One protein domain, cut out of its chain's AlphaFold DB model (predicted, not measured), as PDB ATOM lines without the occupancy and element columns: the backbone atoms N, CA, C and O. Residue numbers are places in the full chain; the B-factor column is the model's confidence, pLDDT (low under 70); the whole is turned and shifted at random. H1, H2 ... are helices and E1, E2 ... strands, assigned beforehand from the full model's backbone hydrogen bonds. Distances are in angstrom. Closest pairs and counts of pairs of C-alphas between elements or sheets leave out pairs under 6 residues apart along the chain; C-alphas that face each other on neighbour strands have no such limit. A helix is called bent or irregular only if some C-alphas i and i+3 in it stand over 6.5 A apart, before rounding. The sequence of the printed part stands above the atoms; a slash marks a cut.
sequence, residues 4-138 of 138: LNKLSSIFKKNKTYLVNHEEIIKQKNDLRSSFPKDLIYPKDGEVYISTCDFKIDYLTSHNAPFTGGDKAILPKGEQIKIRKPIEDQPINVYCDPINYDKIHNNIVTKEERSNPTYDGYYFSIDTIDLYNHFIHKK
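This is residues 4 to 138 of the 138 residues of an uncharacterized protein of Planctomycetes bacterium (UniProt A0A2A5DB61). Seven antiparallel strands make one curled, strongly twisted sheet, like part of a barrel, with the short helices H3 and H5 packed on one face. Residues 4 to 27, with H1 and residues 21 to 27 of H2, stick out from this body as a long tail. The printed part has 135 residues with five named helices and seven named strands, in the order H1 H2 E1 E2 E3 E4 E5 H3 H4 E6 H5 E7; the sheet runs E3 E2 E6 E5 E4 E1 E7, and the class is mixed, helices and strands. The whole is loose, with a radius of gyration of the C-alphas of 18.5 A, and flat, spanning 63 by 43 by 22 A.

Begin with H1, residues 4 to 11, which is apart from H2, residues 21 to 33; neither is on the sheet. Next come E1, residues 47 to 50, and E2, residues 54 to 62, which meet only through their link. E2 forms a hairpin with E3, residues 67 to 74, at 152 degrees between directions; look for N 56 and O 72, 2.8 A apart. E3 bends by 60 degrees at residue 71. E4, residues 79 to 82, is the antiparallel neighbour of E1, with N 48 and O 80 2.9 A apart. E4 forms a hairpin with E5, residues 92 to 97, where N 81 and O 96 are 2.8 A apart. H3, residues 100 to 107, is on the sheet; its closest C-alphas to E3 are Ile 107 and Ala 72, 5.4 A apart. H3 is irregular, with C-alphas 102 and 105 7.4 A apart. H4, residues 110 to 113, only grazes the sheet, with residues 112 to 113. E6, residues 118 to 126, is an inner strand beside E2, with N 61 and O 120 2.9 A apart, and beside E5, with N 93 and O 125 2.9 A apart. H5, residues 127 to 133, is on the same face as H3, giving two layers, helices on one face of a sheet; C-alphas 127 and 92 are its closest to E5, 5.1 A. E7, residues 134 to 137, is an edge strand beside E1, with N 49 and O 135 2.9 A apart. Each O i to N i+4 pair is within hydrogen-bond range in H2 and H5, against 3 of 4 in H1 and 2 of 4 in H3; H4 is too short for one.

Find C-alpha 4 at (221.905, 54.300, 180.859), where H1 begins. H2 runs 18.4 A from C-alpha 21 at (211.128, 82.280, 185.498). E2 is 24.9 A long, E6 24.6 A, E3 19.9 A and E5 16.0 A. E7 ends at C-alpha 137, (225.687, 114.674, 191.212).

The C-alphas of Asn 5 and Lys 138 are the two farthest apart, 63.8 A. The body without residues 4 to 27 spans 45 by 30 by 21 A. The printed part has no cut, and the link from H2 to E1, 13 residues, is long. Mean pLDDT of the printed part is 89.7; look for values under 70 at residues 4 to 19.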
ATOM      1  N   LEU A   4     222.997  53.421 180.427       45.50
ATOM      2  CA  LEU A   4     221.905  54.300 180.859       45.50
ATOM      3  C   LEU A   4     221.845  54.508 182.385       45.50
ATOM      4  O   LEU A   4     221.571  55.615 182.843       45.50
ATOM      5  N   ASN A   5     222.189  53.492 183.185       47.00
ATOM      6  CA  ASN A   5     222.213  53.609 184.650       47.00
ATOM      7  C   ASN A   5     223.461  54.351 185.158       47.00
ATOM      8  O   ASN A   5     223.457  54.899 186.258       47.00
ATOM      9  N   LYS A   6     224.534  54.390 184.358       49.50
ATOM     10  CA  LYS A   6     225.748  55.157 184.671       49.50
ATOM     11  C   LYS A   6     225.564  56.637 184.319       49.50
ATOM     12  O   LYS A   6     225.995  57.494 185.082       49.50
ATOM     13  N   LEU A   7     224.848  56.933 183.231       44.44
ATOM     14  CA  LEU A   7     224.482  58.299 182.841       44.44
ATOM     15  C   LEU A   7     223.499  58.941 183.832       44.44
ATOM     16  O   LEU A   7     223.713  60.082 184.233       44.44
ATOM     17  N   SER A   8     222.490  58.212 184.321       49.06
ATOM     18  CA  SER A   8     221.540  58.750 185.314       49.06
ATOM     19  C   SER A   8     222.197  59.114 186.658       49.06
ATOM     20  O   SER A   8     221.783  60.068 187.318       49.06
ATOM     21  N   SER A   9     223.264  58.406 187.038       42.94
ATOM     22  CA  SER A   9     224.108  58.717 188.200       42.94
ATOM     23  C   SER A   9     224.937  59.997 188.004       42.94
ATOM     24  O   SER A   9     225.065  60.801 188.928       42.94
ATOM     25  N   ILE A  10     225.436  60.232 186.785       46.56
ATOM     26  CA  ILE A  10     226.204  61.436 186.430       46.56
ATOM     27  C   ILE A  10     225.291  62.674 186.402       46.56
ATOM     28  O   ILE A  10     225.656  63.712 186.949       46.56
ATOM     29  N   PHE A  11     224.067  62.555 185.874       44.28
ATOM     30  CA  PHE A  11     223.097  63.658 185.871       44.28
ATOM     31  C   PHE A  11     222.560  64.010 187.265       44.28
ATOM     32  O   PHE A  11     222.297  65.178 187.530       44.28
ATOM     33  N   LYS A  12     222.477  63.053 188.201       42.00
ATOM     34  CA  LYS A  12     222.098  63.346 189.598       42.00
ATOM     35  C   LYS A  12     223.127  64.193 190.362       42.00
ATOM     36  O   LYS A  12     222.785  64.729 191.413       42.00
ATOM     37  N   LYS A  13     224.363  64.324 189.861       41.53
ATOM     38  CA  LYS A  13     225.417  65.154 190.477       41.53
ATOM     39  C   LYS A  13     225.450  66.600 189.982       41.53
ATOM     40  O   LYS A  13     225.982  67.448 190.689       41.53
ATOM     41  N   ASN A  14     224.837  66.898 188.840       40.59
ATOM     42  CA  ASN A  14     224.697  68.262 188.345       40.59
ATOM     43  C   ASN A  14     223.297  68.759 188.703       40.59
ATOM     44  O   ASN A  14     222.337  68.505 187.979       40.59
ATOM     45  N   LYS A  15     223.164  69.450 189.843       43.69
ATOM     46  CA  LYS A  15     221.966  70.243 190.150       43.69
ATOM     47  C   LYS A  15     221.882  71.394 189.146       43.69
ATOM     48  O   LYS A  15     222.269  72.520 189.443       43.69
ATOM     49  N   THR A  16     221.374  71.118 187.954       47.44
ATOM     50  CA  THR A  16     220.790  72.154 187.113       47.44
ATOM     51  C   THR A  16     219.557  72.630 187.869       47.44
ATOM     52  O   THR A  16     218.534  71.947 187.891       47.44
ATOM     53  N   TYR A  17     219.675  73.748 188.586       53.78
ATOM     54  CA  TYR A  17     218.504  74.435 189.102       53.78
ATOM     55  C   TYR A  17     217.689  74.846 187.877       53.78
ATOM     56  O   TYR A  17     218.083  75.743 187.136       53.78
ATOM     57  N   LEU A  18     216.583  74.148 187.620       56.56
ATOM     58  CA  LEU A  18     215.523  74.671 186.771       56.56
ATOM     59  C   LEU A  18     214.933  75.850 187.543       56.56
ATOM     60  O   LEU A  18     213.999  75.683 188.322       56.56
ATOM     61  N   VAL A  19     215.569  77.015 187.433       62.75
ATOM     62  CA  VAL A  19     215.073  78.221 188.081       62.75
ATOM     63  C   VAL A  19     213.804  78.622 187.339       62.75
ATOM     64  O   VAL A  19     213.840  78.891 186.137       62.75
ATOM     65  N   ASN A  20     212.670  78.599 188.035       83.75
ATOM     66  CA  ASN A  20     211.394  78.985 187.456       83.75
ATOM     67  C   ASN A  20     211.411  80.497 187.172       83.75
ATOM     68  O   ASN A  20     211.635  81.306 188.072       83.75
ATOM     69  N   HIS A  21     211.166  80.881 185.919       84.62
ATOM     70  CA  HIS A  21     211.128  82.280 185.498       84.62
ATOM     71  C   HIS A  21     210.113  83.108 186.303       84.62
ATOM     72  O   HIS A  21     210.410  84.237 186.690       84.62
ATOM     73  N   GLU A  22     208.950  82.531 186.619       89.38
ATOM     74  CA  GLU A  22     207.921  83.190 187.431       89.38
ATOM     75  C   GLU A  22     208.407  83.452 188.858       89.38
ATOM     76  O   GLU A  22     208.115  84.498 189.437       89.38
ATOM     77  N   GLU A  23     209.194  82.533 189.417       89.75
ATOM     78  CA  GLU A  23     209.764  82.679 190.753       89.75
ATOM     79  C   GLU A  23     210.817  83.792 190.787       89.75
ATOM     80  O   GLU A  23     210.803  84.608 191.706       89.75
ATOM     81  N   ILE A  24     211.658  83.906 189.749       87.88
ATOM     82  CA  ILE A  24     212.606  85.025 189.602       87.88
ATOM     83  C   ILE A  24     211.851  86.354 189.527       87.88
ATOM     84  O   ILE A  24     212.215  87.310 190.212       87.88
ATOM     85  N   ILE A  25     210.805  86.437 188.696       90.75
ATOM     86  CA  ILE A  25     210.000  87.660 188.565       90.75
ATOM     87  C   ILE A  25     209.375  88.024 189.910       90.75
ATOM     88  O   ILE A  25     209.448  89.183 190.325       90.75
ATOM     89  N   LYS A  26     208.795  87.042 190.608       93.00
ATOM     90  CA  LYS A  26     208.201  87.244 191.926       93.00
ATOM     91  C   LYS A  26     209.233  87.778 192.920       93.00
ATOM     92  O   LYS A  26     208.991  88.813 193.525       93.00
ATOM     93  N   GLN A  27     210.405  87.150 193.018       92.62
ATOM     94  CA  GLN A  27     211.481  87.590 193.913       92.62
ATOM     95  C   GLN A  27     211.959  89.013 193.594       92.62
ATOM     96  O   GLN A  27     212.143  89.817 194.505       92.62
ATOM     97  N   LYS A  28     212.111  89.360 192.308       93.31
ATOM     98  CA  LYS A  28     212.453  90.729 191.892       93.31
ATOM     99  C   LYS A  28     211.383  91.736 192.324       93.31
ATOM    100  O   LYS A  28     211.723  92.813 192.801       93.31
ATOM    101  N   ASN A  29     210.102  91.404 192.168       94.25
ATOM    102  CA  ASN A  29     208.996  92.280 192.563       94.25
ATOM    103  C   ASN A  29     208.883  92.431 194.083       94.25
ATOM    104  O   ASN A  29     208.676  93.546 194.562       94.25
ATOM    105  N   ASP A  30     209.061  91.343 194.833       94.94
ATOM    106  CA  ASP A  30     209.089  91.363 196.296       94.94
ATOM    107  C   ASP A  30     210.247  92.253 196.789       94.94
ATOM    108  O   ASP A  30     210.049  93.106 197.655       94.94
ATOM    109  N   LEU A  31     211.427  92.142 196.163       93.62
ATOM    110  CA  LEU A  31     212.580  92.991 196.467       93.62
ATOM    111  C   LEU A  31     212.300  94.469 196.160       93.62
ATOM    112  O   LEU A  31     212.475  95.310 197.040       93.62
ATOM    113  N   ARG A  32     211.796  94.803 194.965       93.56
ATOM    114  CA  ARG A  32     211.422  96.191 194.623       93.56
ATOM    115  C   ARG A  32     210.368  96.758 195.574       93.56
ATOM    116  O   ARG A  32     210.440  97.925 195.938       93.56
ATOM    117  N   SER A  33     209.420  95.936 196.019       94.56
ATOM    118  CA  SER A  33     208.378  96.358 196.968       94.56
ATOM    119  C   SER A  33     208.931  96.686 198.358       94.56
ATOM    120  O   SER A  33     208.267  97.379 199.128       94.56
ATOM    121  N   SER A  34     210.137  96.207 198.681       95.31
ATOM    122  CA  SER A  34     210.843  96.527 199.925       95.31
ATOM    123  C   SER A  34     211.661  97.823 199.859       95.31
ATOM    124  O   SER A  34     212.113  98.306 200.896       95.31
ATOM    125  N   PHE A  35     211.860  98.395 198.666       96.62
ATOM    126  CA  PHE A  35     212.641  99.619 198.503       96.62
ATOM    127  C   PHE A  35     211.913 100.849 199.075       96.62
ATOM    128  O   PHE A  35     210.677 100.878 199.130       96.62
ATOM    129  N   PRO A  36     212.658 101.893 199.496       96.69
ATOM    130  CA  PRO A  36     212.082 103.165 199.920       96.69
ATOM    131  C   PRO A  36     211.147 103.749 198.855       96.69
ATOM    132  O   PRO A  36     211.432 103.699 197.661       96.69
ATOM    133  N   LYS A  37     210.016 104.322 199.280       94.81
ATOM    134  CA  LYS A  37     208.990 104.852 198.360       94.81
ATOM    135  C   LYS A  37     209.446 106.089 197.584       94.81
ATOM    136  O   LYS A  37     208.882 106.392 196.540       94.81
ATOM    137  N   ASP A  38     210.414 106.809 198.126       95.44
ATOM    138  CA  ASP A  38     211.059 107.982 197.546       95.44
ATOM    139  C   ASP A  38     212.335 107.635 196.763       95.44
ATOM    140  O   ASP A  38     213.000 108.534 196.248       95.44
ATOM    141  N   LEU A  39     212.661 106.342 196.624       95.69
ATOM    142  CA  LEU A  39     213.773 105.894 195.801       95.69
ATOM    143  C   LEU A  39     213.535 106.281 194.338       95.69
ATOM    144  O   LEU A  39     212.532 105.921 193.719       95.69
ATOM    145  N   ILE A  40     214.506 106.992 193.773       95.31
ATOM    146  CA  ILE A  40     214.569 107.290 192.346       95.31
ATOM    147  C   ILE A  40     215.505 106.268 191.712       95.31
ATOM    148  O   ILE A  40     216.669 106.166 192.097       95.31
ATOM    149  N   TYR A  41     214.990 105.514 190.743       96.81
ATOM    150  CA  TYR A  41     215.787 104.524 190.032       96.81
ATOM    151  C   TYR A  41     216.856 105.202 189.159       96.81
ATOM    152  O   TYR A  41     216.519 106.134 188.419       96.81
ATOM    153  N   PRO A  42     218.116 104.734 189.229       96.88
ATOM    154  CA  PRO A  42     219.226 105.310 188.479       96.88
ATOM    155  C   PRO A  42     219.049 105.128 186.970       96.88
ATOM    156  O   PRO A  42     218.538 104.105 186.504       96.88
ATOM    157  N   LYS A  43     219.523 106.106 186.200       97.38
ATOM    158  CA  LYS A  43     219.450 106.141 184.735       97.38
ATOM    159  C   LYS A  43     220.833 106.137 184.105       97.38
ATOM    160  O   LYS A  43     221.831 106.483 184.729       97.38
ATOM    161  N   ASP A  44     220.871 105.762 182.829       98.06
ATOM    162  CA  ASP A  44     222.099 105.771 182.035       98.06
ATOM    163  C   ASP A  44     222.804 107.132 182.093       98.06
ATOM    164  O   ASP A  44     222.189 108.181 181.890       98.06
ATOM    165  N   GLY A  45     224.105 107.104 182.362       98.00
ATOM    166  CA  GLY A  45     224.960 108.281 182.384       98.00
ATOM    167  C   GLY A  45     224.886 109.144 183.644       98.00
ATOM    168  O   GLY A  45     225.723 110.040 183.765       98.00
ATOM    169  N   GLU A  46     223.969 108.884 184.579       98.12
ATOM    170  CA  GLU A  46     223.929 109.600 185.860       98.12
ATOM    171  C   GLU A  46     225.210 109.355 186.666       98.12
ATOM    172  O   GLU A  46     225.821 108.283 186.602       98.12
ATOM    173  N   VAL A  47     225.635 110.371 187.420       98.56
ATOM    174  CA  VAL A  47     226.880 110.337 188.191       98.56
ATOM    175  C   VAL A  47     226.577 110.382 189.675       98.56
ATOM    176  O   VAL A  47     225.862 111.258 190.151       98.56
ATOM    177  N   TYR A  48     227.183 109.473 190.426       98.50
ATOM    178  CA  TYR A  48     227.009 109.362 191.867       98.50
ATOM    179  C   TYR A  48     228.351 109.485 192.580       98.50
ATOM    180  O   TYR A  48     229.382 109.081 192.045       98.50
ATOM    181  N   ILE A  49     228.337 110.052 193.786       98.56
ATOM    182  CA  ILE A  49     229.526 110.233 194.627       98.56
ATOM    183  C   ILE A  49     229.359 109.418 195.905       98.56
ATOM    184  O   ILE A  49     228.351 109.583 196.596       98.56
ATOM    185  N   SER A  50     230.334 108.573 196.241       98.25
ATOM    186  CA  SER A  50     230.316 107.806 197.491       98.25
ATOM    187  C   SER A  50     230.406 108.737 198.706       98.25
ATOM    188  O   SER A  50     231.240 109.645 198.777       98.25
ATOM    189  N   THR A  51     229.546 108.524 199.700       98.44
ATOM    190  CA  THR A  51     229.492 109.344 200.929       98.44
ATOM    191  C   THR A  51     230.335 108.776 202.071       98.44
ATOM    192  O   THR A  51     230.677 109.498 203.016       98.44
ATOM    193  N   CYS A  52     230.728 107.510 201.960       98.31
ATOM    194  CA  CYS A  52     231.606 106.791 202.870       98.31
ATOM    195  C   CYS A  52     232.526 105.849 202.088       98.31
ATOM    196  O   CYS A  52     232.337 105.641 200.889       98.31
ATOM    197  N   ASP A  53     233.508 105.274 202.781       98.12
ATOM    198  CA  ASP A  53     234.204 104.104 202.260       98.12
ATOM    199  C   ASP A  53     233.176 102.977 202.136       98.12
ATOM    200  O   ASP A  53     232.456 102.673 203.091       98.12
ATOM    201  N   PHE A  54     233.055 102.407 200.942       97.69
ATOM    202  CA  PHE A  54     231.987 101.473 200.612       97.69
ATOM    203  C   PHE A  54     232.569 100.172 200.069       97.69
ATOM    204  O   PHE A  54     233.430 100.187 199.189       97.69
ATOM    205  N   LYS A  55     232.107  99.033 200.593       98.06
ATOM    206  CA  LYS A  55     232.516  97.726 200.080       98.06
ATOM    207  C   LYS A  55     231.781  97.463 198.771       98.06
ATOM    208  O   LYS A  55     230.574  97.272 198.779       98.06
ATOM    209  N   ILE A  56     232.523  97.446 197.675       97.50
ATOM    210  CA  ILE A  56     231.995  97.394 196.316       97.50
ATOM    211  C   ILE A  56     232.277  96.036 195.679       97.50
ATOM    212  O   ILE A  56     233.376  95.510 195.846       97.50
ATOM    213  N   ASP A  57     231.318  95.488 194.935       97.81
ATOM    214  CA  ASP A  57     231.562  94.373 194.020       97.81
ATOM    215  C   ASP A  57     232.098  94.920 192.692       97.81
ATOM    216  O   ASP A  57     231.460  95.758 192.043       97.81
ATOM    217  N   TYR A  58     233.278  94.459 192.280       97.56
ATOM    218  CA  TYR A  58     233.830  94.744 190.959       97.56
ATOM    219  C   TYR A  58     233.819  93.485 190.098       97.56
ATOM    220  O   TYR A  58     234.000  92.372 190.584       97.56
ATOM    221  N   LEU A  59     233.631  93.676 188.797       97.12
ATOM    222  CA  LEU A  59     233.766  92.642 187.784       97.12
ATOM    223  C   LEU A  59     234.900  93.016 186.848       97.12
ATOM    224  O   LEU A  59     235.053  94.188 186.498       97.12
ATOM    225  N   THR A  60     235.672  92.023 186.426       96.69
ATOM    226  CA  THR A  60     236.756  92.204 185.459       96.69
ATOM    227  C   THR A  60     236.330  91.725 184.083       96.69
ATOM    228  O   THR A  60     235.737  90.658 183.907       96.69
ATOM    229  N   SER A  61     236.615  92.557 183.090       93.94
ATOM    230  CA  SER A  61     236.389  92.253 181.685       93.94
ATOM    231  C   SER A  61     237.631  91.595 181.110       93.94
ATOM    232  O   SER A  61     238.752  92.004 181.409       93.94
ATOM    233  N   HIS A  62     237.423  90.590 180.261       94.25
ATOM    234  CA  HIS A  62     238.498  89.931 179.538       94.25
ATOM    235  C   HIS A  62     238.167  89.812 178.051       94.25
ATOM    236  O   HIS A  62     237.021  89.581 177.671       94.25
ATOM    237  N   ASN A  63     239.200  89.853 177.212       91.06
ATOM    238  CA  ASN A  63     239.163  89.528 175.784       91.06
ATOM    239  C   ASN A  63     239.053  88.000 175.549       91.06
ATOM    240  O   ASN A  63     239.772  87.411 174.743       91.06
ATOM    241  N   ALA A  64     238.181  87.341 176.319       87.56
ATOM    242  CA  ALA A  64     237.885  85.908 176.345       87.56
ATOM    243  C   ALA A  64     236.506  85.695 177.018       87.56
ATOM    244  O   ALA A  64     236.044  86.596 177.716       87.56
ATOM    245  N   PRO A  65     235.828  84.536 176.867       82.19
ATOM    246  CA  PRO A  65     234.547  84.259 177.531       82.19
ATOM    247  C   PRO A  65     234.748  83.961 179.027       82.19
ATOM    248  O   PRO A  65     234.526  82.849 179.503       82.19
ATOM    249  N   PHE A  66     235.226  84.962 179.758       80.88
ATOM    250  CA  PHE A  66     235.524  84.909 181.174       80.88
ATOM    251  C   PHE A  66     235.252  86.281 181.791       80.88
ATOM    252  O   PHE A  66     235.687  87.309 181.276       80.88
ATOM    253  N   THR A  67     234.535  86.280 182.906       82.44
ATOM    254  CA  THR A  67     234.342  87.454 183.753       82.44
ATOM    255  C   THR A  67     234.834  87.063 185.133       82.44
ATOM    256  O   THR A  67     234.311  86.114 185.722       82.44
ATOM    257  N   GLY A  68     235.871  87.748 185.605       90.69
ATOM    258  CA  GLY A  68     236.311  87.654 186.988       90.69
ATOM    259  C   GLY A  68     235.597  88.695 187.845       90.69
ATOM    260  O   GLY A  68     234.633  89.341 187.419       90.69
ATOM    261  N   GLY A  69     236.076  88.869 189.065       93.75
ATOM    262  CA  GLY A  69     235.517  89.832 189.999       93.75
ATOM    263  C   GLY A  69     235.768  89.444 191.444       93.75
ATOM    264  O   GLY A  69     235.972  88.274 191.767       93.75
ATOM    265  N   ASP A  70     235.741  90.449 192.306       96.06
ATOM    266  CA  ASP A  70     235.856  90.304 193.752       96.06
ATOM    267  C   ASP A  70     235.252  91.551 194.420       96.06
ATOM    268  O   ASP A  70     234.593  92.382 193.784       96.06
ATOM    269  N   LYS A  71     235.476  91.698 195.722       96.75
ATOM    270  CA  LYS A  71     235.100  92.867 196.502       96.75
ATOM    271  C   LYS A  71     236.310  93.756 196.761       96.75
ATOM    272  O   LYS A  71     237.378  93.285 197.138       96.75
ATOM    273  N   ALA A  72     236.105  95.063 196.668       96.94
ATOM    274  CA  ALA A  72     237.092  96.076 197.026       96.94
ATOM    275  C   ALA A  72     236.476  97.141 197.944       96.94
ATOM    276  O   ALA A  72     235.283  97.108 198.247       96.94
ATOM    277  N   ILE A  73     237.288  98.095 198.399       97.69
ATOM    278  CA  ILE A  73     236.796  99.315 199.046       97.69
ATOM    279  C   ILE A  73     236.834 100.442 198.019       97.69
ATOM    280  O   ILE A  73     237.904 100.792 197.526       97.69
ATOM    281  N   LEU A  74     235.670 101.017 197.716       97.69
ATOM    282  CA  LEU A  74     235.555 102.283 197.009       97.69
ATOM    283  C   LEU A  74     235.718 103.415 198.036       97.69
ATOM    284  O   LEU A  74     234.867 103.536 198.922       97.69
ATOM    285  N   PRO A  75     236.783 104.233 197.957       97.56
ATOM    286  CA  PRO A  75     236.990 105.317 198.908       97.56
ATOM    287  C   PRO A  75     235.849 106.333 198.876       97.56
ATOM    288  O   PRO A  75     235.261 106.597 197.822       97.56
ATOM    289  N   LYS A  76     235.580 106.956 200.023       98.12
ATOM    290  CA  LYS A  76     234.688 108.112 200.122       98.12
ATOM    291  C   LYS A  76     235.077 109.207 199.122       98.12
ATOM    292  O   LYS A  76     236.241 109.592 199.025       98.12
ATOM    293  N   GLY A  77     234.081 109.781 198.454       98.00
ATOM    294  CA  GLY A  77     234.243 110.885 197.510       98.00
ATOM    295  C   GLY A  77     234.577 110.454 196.081       98.00
ATOM    296  O   GLY A  77     234.630 111.313 195.197       98.00
ATOM    297  N   GLU A  78     234.782 109.160 195.825       97.94
ATOM    298  CA  GLU A  78     234.940 108.664 194.461       97.94
ATOM    299  C   GLU A  78     233.621 108.724 193.691       97.94
ATOM    300  O   GLU A  78     232.528 108.605 194.251       97.94
ATOM    301  N   GLN A  79     233.746 108.947 192.383       98.38
ATOM    302  CA  GLN A  79     232.608 109.135 191.493       98.38
ATOM    303  C   GLN A  79     232.450 107.935 190.571       98.38
ATOM    304  O   GLN A  79     233.424 107.442 189.995       98.38
ATOM    305  N   ILE A  80     231.204 107.521 190.395       98.44
ATOM    306  CA  ILE A  80     230.802 106.450 189.490       98.44
ATOM    307  C   ILE A  80     229.786 106.988 188.489       98.44
ATOM    308  O   ILE A  80     228.991 107.870 188.816       98.44
ATOM    309  N   LYS A  81     229.808 106.451 187.274       98.62
ATOM    310  CA  LYS A  81     228.848 106.752 186.217       98.62
ATOM    311  C   LYS A  81     228.024 105.508 185.923       98.62
ATOM    312  O   LYS A  81     228.586 104.459 185.617       98.62
ATOM    313  N   ILE A  82     226.705 105.626 185.992       98.50
ATOM    314  CA  ILE A  82     225.785 104.525 185.710       98.50
ATOM    315  C   ILE A  82     225.869 104.144 184.230       98.50
ATOM    316  O   ILE A  82     225.794 105.005 183.350       98.50
ATOM    317  N   ARG A  83     226.024 102.847 183.956       98.19
ATOM    318  CA  ARG A  83     225.821 102.266 182.623       98.19
ATOM    319  C   ARG A  83     224.338 101.996 182.421       98.19
ATOM    320  O   ARG A  83     223.639 101.679 183.381       98.19
ATOM    321  N   LYS A  84     223.882 102.037 181.170       97.69
ATOM    322  CA  LYS A  84     222.494 101.760 180.786       97.69
ATOM    323  C   LYS A  84     221.907 100.539 181.517       97.69
ATOM    324  O   LYS A  84     222.327  99.413 181.233       97.69
ATOM    325  N   PRO A  85     220.927 100.745 182.418       96.94
ATOM    326  CA  PRO A  85     220.241  99.648 183.082       96.94
ATOM    327  C   PRO A  85     219.514  98.742 182.082       96.94
ATOM    328  O   PRO A  85     219.049  99.192 181.034       96.94
ATOM    329  N   ILE A  86     219.406  97.456 182.420       92.88
ATOM    330  CA  ILE A  86     218.680  96.464 181.607       92.88
ATOM    331  C   ILE A  86     217.160  96.650 181.743       92.88
ATOM    332  O   ILE A  86     216.413  96.384 180.806       92.88
ATOM    333  N   GLU A  87     216.711  97.101 182.912       94.00
ATOM    334  CA  GLU A  87     215.307  97.267 183.285       94.00
ATOM    335  C   GLU A  87     215.077  98.712 183.750       94.00
ATOM    336  O   GLU A  87     215.991  99.318 184.305       94.00
ATOM    337  N   ASP A  88     213.861  99.243 183.591       93.44
ATOM    338  CA  ASP A  88     213.512 100.609 184.033       93.44
ATOM    339  C   ASP A  88     213.551 100.779 185.563       93.44
ATOM    340  O   ASP A  88     213.726 101.882 186.076       93.44
ATOM    341  N   GLN A  89     213.373  99.674 186.294       95.88
ATOM    342  CA  GLN A  89     213.446  99.601 187.754       95.88
ATOM    343  C   GLN A  89     214.529  98.592 188.155       95.88
ATOM    344  O   GLN A  89     214.202  97.474 188.586       95.88
ATOM    345  N   PRO A  90     215.814  98.929 187.940       96.81
ATOM    346  CA  PRO A  90     216.906  98.024 188.239       96.81
ATOM    347  C   PRO A  90     216.955  97.738 189.740       96.81
ATOM    348  O   PRO A  90     216.787  98.627 190.568       96.81
ATOM    349  N   ILE A  91     217.192  96.475 190.087       97.19
ATOM    350  CA  ILE A  91     217.558  96.079 191.456       97.19
ATOM    351  C   ILE A  91     219.068  96.222 191.687       97.19
ATOM    352  O   ILE A  91     219.504  96.428 192.813       97.19
ATOM    353  N   ASN A  92     219.847  96.173 190.605       97.00
ATOM    354  CA  ASN A  92     221.292  96.339 190.559       97.00
ATOM    355  C   ASN A  92     221.663  97.078 189.266       97.00
ATOM    356  O   ASN A  92     221.008  96.898 188.234       97.00
ATOM    357  N   VAL A  93     222.707  97.898 189.328       97.69
ATOM    358  CA  VAL A  93     223.257  98.629 188.188       97.69
ATOM    359  C   VAL A  93     224.745  98.378 188.032       97.69
ATOM    360  O   VAL A  93     225.487  98.260 189.006       97.69
ATOM    361  N   TYR A  94     225.190  98.375 186.777       98.19
ATOM    362  CA  TYR A  94     226.608  98.444 186.464       98.19
ATOM    363  C   TYR A  94     227.054  99.894 186.351       98.19
ATOM    364  O   TYR A  94     226.313 100.743 185.851       98.19
ATOM    365  N   CYS A  95     228.274 100.185 186.784       98.12
ATOM    366  CA  CYS A  95     228.820 101.529 186.685       98.12
ATOM    367  C   CYS A  95     230.329 101.546 186.455       98.12
ATOM    368  O   CYS A  95     231.054 100.626 186.837       98.12
ATOM    369  N   ASP A  96     230.780 102.617 185.813       98.31
ATOM    370  CA  ASP A  96     232.183 102.882 185.527       98.31
ATOM    371  C   ASP A  96     232.755 103.864 186.552       98.31
ATOM    372  O   ASP A  96     232.109 104.875 186.852       98.31
ATOM    373  N   PRO A  97     233.967 103.633 187.082       97.88
ATOM    374  CA  PRO A  97     234.651 104.647 187.869       97.88
ATOM    375  C   PRO A  97     235.036 105.831 186.975       97.88
ATOM    376  O   PRO A  97     235.664 105.655 185.934       97.88
ATOM    377  N   ILE A  98     234.722 107.056 187.402       97.88
ATOM    378  CA  ILE A  98     235.130 108.261 186.660       97.88
ATOM    379  C   ILE A  98     236.650 108.445 186.720       97.88
ATOM    380  O   ILE A  98     237.277 108.773 185.718       97.88
ATOM    381  N   ASN A  99     237.254 108.196 187.884       96.31
ATOM    382  CA  ASN A  99     238.703 108.277 188.077       96.31
ATOM    383  C   ASN A  99     239.367 106.906 187.890       96.31
ATOM    384  O   ASN A  99     240.128 106.475 188.757       96.31
ATOM    385  N   TYR A 100     239.053 106.214 186.789       96.38
ATOM    386  CA  TYR A 100     239.454 104.827 186.524       96.38
ATOM    387  C   TYR A 100     240.921 104.545 186.889       96.38
ATOM    388  O   TYR A 100     241.196 103.779 187.811       96.38
ATOM    389  N   ASP A 101     241.867 105.250 186.258       94.94
ATOM    390  CA  ASP A 101     243.306 104.999 186.428       94.94
ATOM    391  C   ASP A 101     243.800 105.216 187.862       94.94
ATOM    392  O   ASP A 101     244.688 104.508 188.341       94.94
ATOM    393  N   LYS A 102     243.206 106.182 188.572       95.75
ATOM    394  CA  LYS A 102     243.608 106.555 189.933       95.75
ATOM    395  C   LYS A 102     243.358 105.418 190.919       95.75
ATOM    396  O   LYS A 102     244.171 105.195 191.814       95.75
ATOM    397  N   ILE A 103     242.221 104.737 190.788       95.56
ATOM    398  CA  ILE A 103     241.791 103.722 191.756       95.56
ATOM    399  C   ILE A 103     242.006 102.290 191.261       95.56
ATOM    400  O   ILE A 103     241.968 101.371 192.072       95.56
ATOM    401  N   HIS A 104     242.317 102.090 189.979       96.62
ATOM    402  CA  HIS A 104     242.500 100.775 189.362       96.62
ATOM    403  C   HIS A 104     243.428  99.844 190.162       96.62
ATOM    404  O   HIS A 104     243.062  98.710 190.457       96.62
ATOM    405  N   ASN A 105     244.594 100.337 190.593       94.75
ATOM    406  CA  ASN A 105     245.557  99.540 191.364       94.75
ATOM    407  C   ASN A 105     245.056  99.126 192.758       94.75
ATOM    408  O   ASN A 105     245.582  98.164 193.315       94.75
ATOM    409  N   ASN A 106     244.092  99.863 193.317       93.94
ATOM    410  CA  ASN A 106     243.505  99.601 194.632       93.94
ATOM    411  C   ASN A 106     242.284  98.680 194.541       93.94
ATOM    412  O   ASN A 106     241.957  98.013 195.516       93.94
ATOM    413  N   ILE A 107     241.604  98.677 193.392       96.81
ATOM    414  CA  ILE A 107     240.426  97.842 193.159       96.81
ATOM    415  C   ILE A 107     240.837  96.458 192.665       96.81
ATOM    416  O   ILE A 107     240.394  95.465 193.225       96.81
ATOM    417  N   VAL A 108     241.691  96.385 191.639       96.44
ATOM    418  CA  VAL A 108     242.022  95.122 190.971       96.44
ATOM    419  C   VAL A 108     243.438  94.688 191.331       96.44
ATOM    420  O   VAL A 108     244.418  95.432 191.171       96.44
ATOM    421  N   THR A 109     243.555  93.449 191.803       94.25
ATOM    422  CA  THR A 109     244.837  92.874 192.215       94.25
ATOM    423  C   THR A 109     245.847  92.869 191.065       94.25
ATOM    424  O   THR A 109     245.504  92.830 189.883       94.25
ATOM    425  N   LYS A 110     247.142  92.907 191.401       95.00
ATOM    426  CA  LYS A 110     248.205  92.839 190.389       95.00
ATOM    427  C   LYS A 110     248.147  91.538 189.581       95.00
ATOM    428  O   LYS A 110     248.438  91.569 188.392       95.00
ATOM    429  N   GLU A 111     247.797  90.426 190.226       93.44
ATOM    430  CA  GLU A 111     247.666  89.118 189.580       93.44
ATOM    431  C   GLU A 111     246.616  89.166 188.468       93.44
ATOM    432  O   GLU A 111     246.926  88.860 187.317       93.44
ATOM    433  N   GLU A 112     245.422  89.669 188.774       92.81
ATOM    434  CA  GLU A 112     244.334  89.760 187.804       92.81
ATOM    435  C   GLU A 112     244.655  90.737 186.661       92.81
ATOM    436  O   GLU A 112     244.493  90.391 185.492       92.81
ATOM    437  N   ARG A 113     245.248  91.898 186.973       95.25
ATOM    438  CA  ARG A 113     245.707  92.873 185.962       95.25
ATOM    439  C   ARG A 113     246.848  92.371 185.082       95.25
ATOM    440  O   ARG A 113     247.076  92.922 184.010       95.25
ATOM    441  N   SER A 114     247.609  91.379 185.541       95.12
ATOM    442  CA  SER A 114     248.705  90.787 184.764       95.12
ATOM    443  C   SER A 114     248.236  89.722 183.775       95.12
ATOM    444  O   SER A 114     249.032  89.256 182.958       95.12
ATOM    445  N   ASN A 115     246.956  89.339 183.825       94.19
ATOM    446  CA  ASN A 115     246.389  88.397 182.877       94.19
ATOM    447  C   ASN A 115     246.417  89.001 181.455       94.19
ATOM    448  O   ASN A 115     245.866  90.083 181.256       94.19
ATOM    449  N   PRO A 116     246.992  88.314 180.446       95.00
ATOM    450  CA  PRO A 116     247.085  88.833 179.079       95.00
ATOM    451  C   PRO A 116     245.747  89.179 178.421       95.00
ATOM    452  O   PRO A 116     245.728  89.920 177.444       95.00
ATOM    453  N   THR A 117     244.637  88.617 178.908       95.50
ATOM    454  CA  THR A 117     243.303  88.903 178.375       95.50
ATOM    455  C   THR A 117     242.570  89.987 179.150       95.50
ATOM    456  O   THR A 117     241.476  90.337 178.731       95.50
ATOM    457  N   TYR A 118     243.118  90.503 180.252       95.75
ATOM    458  CA  TYR A 118     242.482  91.546 181.054       95.75
ATOM    459  C   TYR A 118     242.220  92.809 180.219       95.75
ATOM    460  O   TYR A 118     243.131  93.336 179.586       95.75
ATOM    461  N   ASP A 119     240.977  93.285 180.236       95.56
ATOM    462  CA  ASP A 119     240.497  94.423 179.433       95.56
ATOM    463  C   ASP A 119     239.861  95.528 180.293       95.56
ATOM    464  O   ASP A 119     239.352  96.527 179.793       95.56
ATOM    465  N   GLY A 120     239.883  95.361 181.614       96.31
ATOM    466  CA  GLY A 120     239.449  96.380 182.555       96.31
ATOM    467  C   GLY A 120     238.496  95.857 183.617       96.31
ATOM    468  O   GLY A 120     238.419  94.660 183.893       96.31
ATOM    469  N   TYR A 121     237.784  96.776 184.261       97.62
ATOM    470  CA  TYR A 121     236.845  96.445 185.323       97.62
ATOM    471  C   TYR A 121     235.714  97.464 185.384       97.62
ATOM    472  O   TYR A 121     235.822  98.574 184.868       97.62
ATOM    473  N   TYR A 122     234.628  97.068 186.026       97.88
ATOM    474  CA  TYR A 122     233.484  97.915 186.325       97.88
ATOM    475  C   TYR A 122     232.848  97.447 187.627       97.88
ATOM    476  O   TYR A 122     233.168  96.373 188.135       97.88
ATOM    477  N   PHE A 123     231.963  98.254 188.190       98.25
ATOM    478  CA  PHE A 123     231.290  97.918 189.436       98.25
ATOM    479  C   PHE A 123     229.885  97.394 189.186       98.25
ATOM    480  O   PHE A 123     229.245  97.752 188.196       98.25
ATOM    481  N   SER A 124     229.402  96.589 190.125       97.62
ATOM    482  CA  SER A 124     228.001  96.214 190.274       97.62
ATOM    483  C   SER A 124     227.524  96.703 191.636       97.62
ATOM    484  O   SER A 124     228.178  96.461 192.649       97.62
ATOM    485  N   ILE A 125     226.423  97.452 191.648       97.75
ATOM    486  CA  ILE A 125     225.891  98.094 192.854       97.75
ATOM    487  C   ILE A 125     224.406  97.819 192.947       97.75
ATOM    488  O   ILE A 125     223.656  98.101 192.009       97.75
ATOM    489  N   ASP A 126     223.972  97.325 194.101       97.62
ATOM    490  CA  ASP A 126     222.555  97.198 194.390       97.62
ATOM    491  C   ASP A 126     221.925  98.586 194.497       97.62
ATOM    492  O   ASP A 126     222.463  99.512 195.100       97.62
ATOM    493  N   THR A 127     220.749  98.755 193.901       97.50
ATOM    494  CA  THR A 127     220.097 100.071 193.819       97.50
ATOM    495  C   THR A 127     219.786 100.642 195.205       97.50
ATOM    496  O   THR A 127     219.830 101.856 195.401       97.50
ATOM    497  N   ILE A 128     219.560  99.771 196.193       97.62
ATOM    498  CA  ILE A 128     219.390 100.173 197.590       97.62
ATOM    499  C   ILE A 128     220.686 100.706 198.217       97.62
ATOM    500  O   ILE A 128     220.648 101.682 198.964       97.62
ATOM    501  N   ASP A 129     221.839 100.132 197.878       97.88
ATOM    502  CA  ASP A 129     223.131 100.606 198.370       97.88
ATOM    503  C   ASP A 129     223.517 101.927 197.712       97.88
ATOM    504  O   ASP A 129     224.013 102.834 198.383       97.88
ATOM    505  N   LEU A 130     223.219 102.074 196.417       97.69
ATOM    506  CA  LEU A 130     223.367 103.345 195.714       97.69
ATOM    507  C   LEU A 130     222.552 104.448 196.409       97.69
ATOM    508  O   LEU A 130     223.076 105.527 196.670       97.69
ATOM    509  N   TYR A 131     221.298 104.153 196.765       97.69
ATOM    510  CA  TYR A 131     220.423 105.071 197.496       97.69
ATOM    511  C   TYR A 131     220.965 105.431 198.891       97.69
ATOM    512  O   TYR A 131     220.947 106.598 199.277       97.69
ATOM    513  N   ASN A 132     221.473 104.453 199.646       97.62
ATOM    514  CA  ASN A 132     221.908 104.660 201.030       97.62
ATOM    515  C   ASN A 132     223.292 105.311 201.160       97.62
ATOM    516  O   ASN A 132     223.559 105.995 202.151       97.62
ATOM    517  N   HIS A 133     224.193 105.065 200.207       98.31
ATOM    518  CA  HIS A 133     225.616 105.371 200.366       98.31
ATOM    519  C   HIS A 133     226.156 106.383 199.359       98.31
ATOM    520  O   HIS A 133     227.314 106.794 199.489       98.31
ATOM    521  N   PHE A 134     225.346 106.835 198.399       98.31
ATOM    522  CA  PHE A 134     225.788 107.759 197.364       98.31
ATOM    523  C   PHE A 134     224.870 108.972 197.225       98.31
ATOM    524  O   PHE A 134     223.669 108.914 197.460       98.31
ATOM    525  N   ILE A 135     225.455 110.088 196.792       97.56
ATOM    526  CA  ILE A 135     224.710 111.289 196.408       97.56
ATOM    527  C   ILE A 135     224.722 111.451 194.892       97.56
ATOM    528  O   ILE A 135     225.772 111.342 194.256       97.56
ATOM    529  N   HIS A 136     223.556 111.740 194.318       96.50
ATOM    530  CA  HIS A 136     223.434 112.065 192.902       96.50
ATOM    531  C   HIS A 136     224.072 113.434 192.622       96.50
ATOM    532  O   HIS A 136     223.714 114.446 193.235       96.50
ATOM    533  N   LYS A 137     225.030 113.462 191.694       92.50
ATOM    534  CA  LYS A 137     225.687 114.674 191.212       92.50
ATOM    535  C   LYS A 137     224.839 115.284 190.095       92.50
ATOM    536  O   LYS A 137     224.755 114.717 189.012       92.50
ATOM    537  N   LYS A 138     224.209 116.419 190.404       78.94
ATOM    538  CA  LYS A 138     223.422 117.212 189.449       78.94
ATOM    539  C   LYS A 138     224.276 117.789 188.325       78.94
ATOM    540  O   LYS A 138     225.465 118.087 188.588       78.94
TER     541      LYS A 138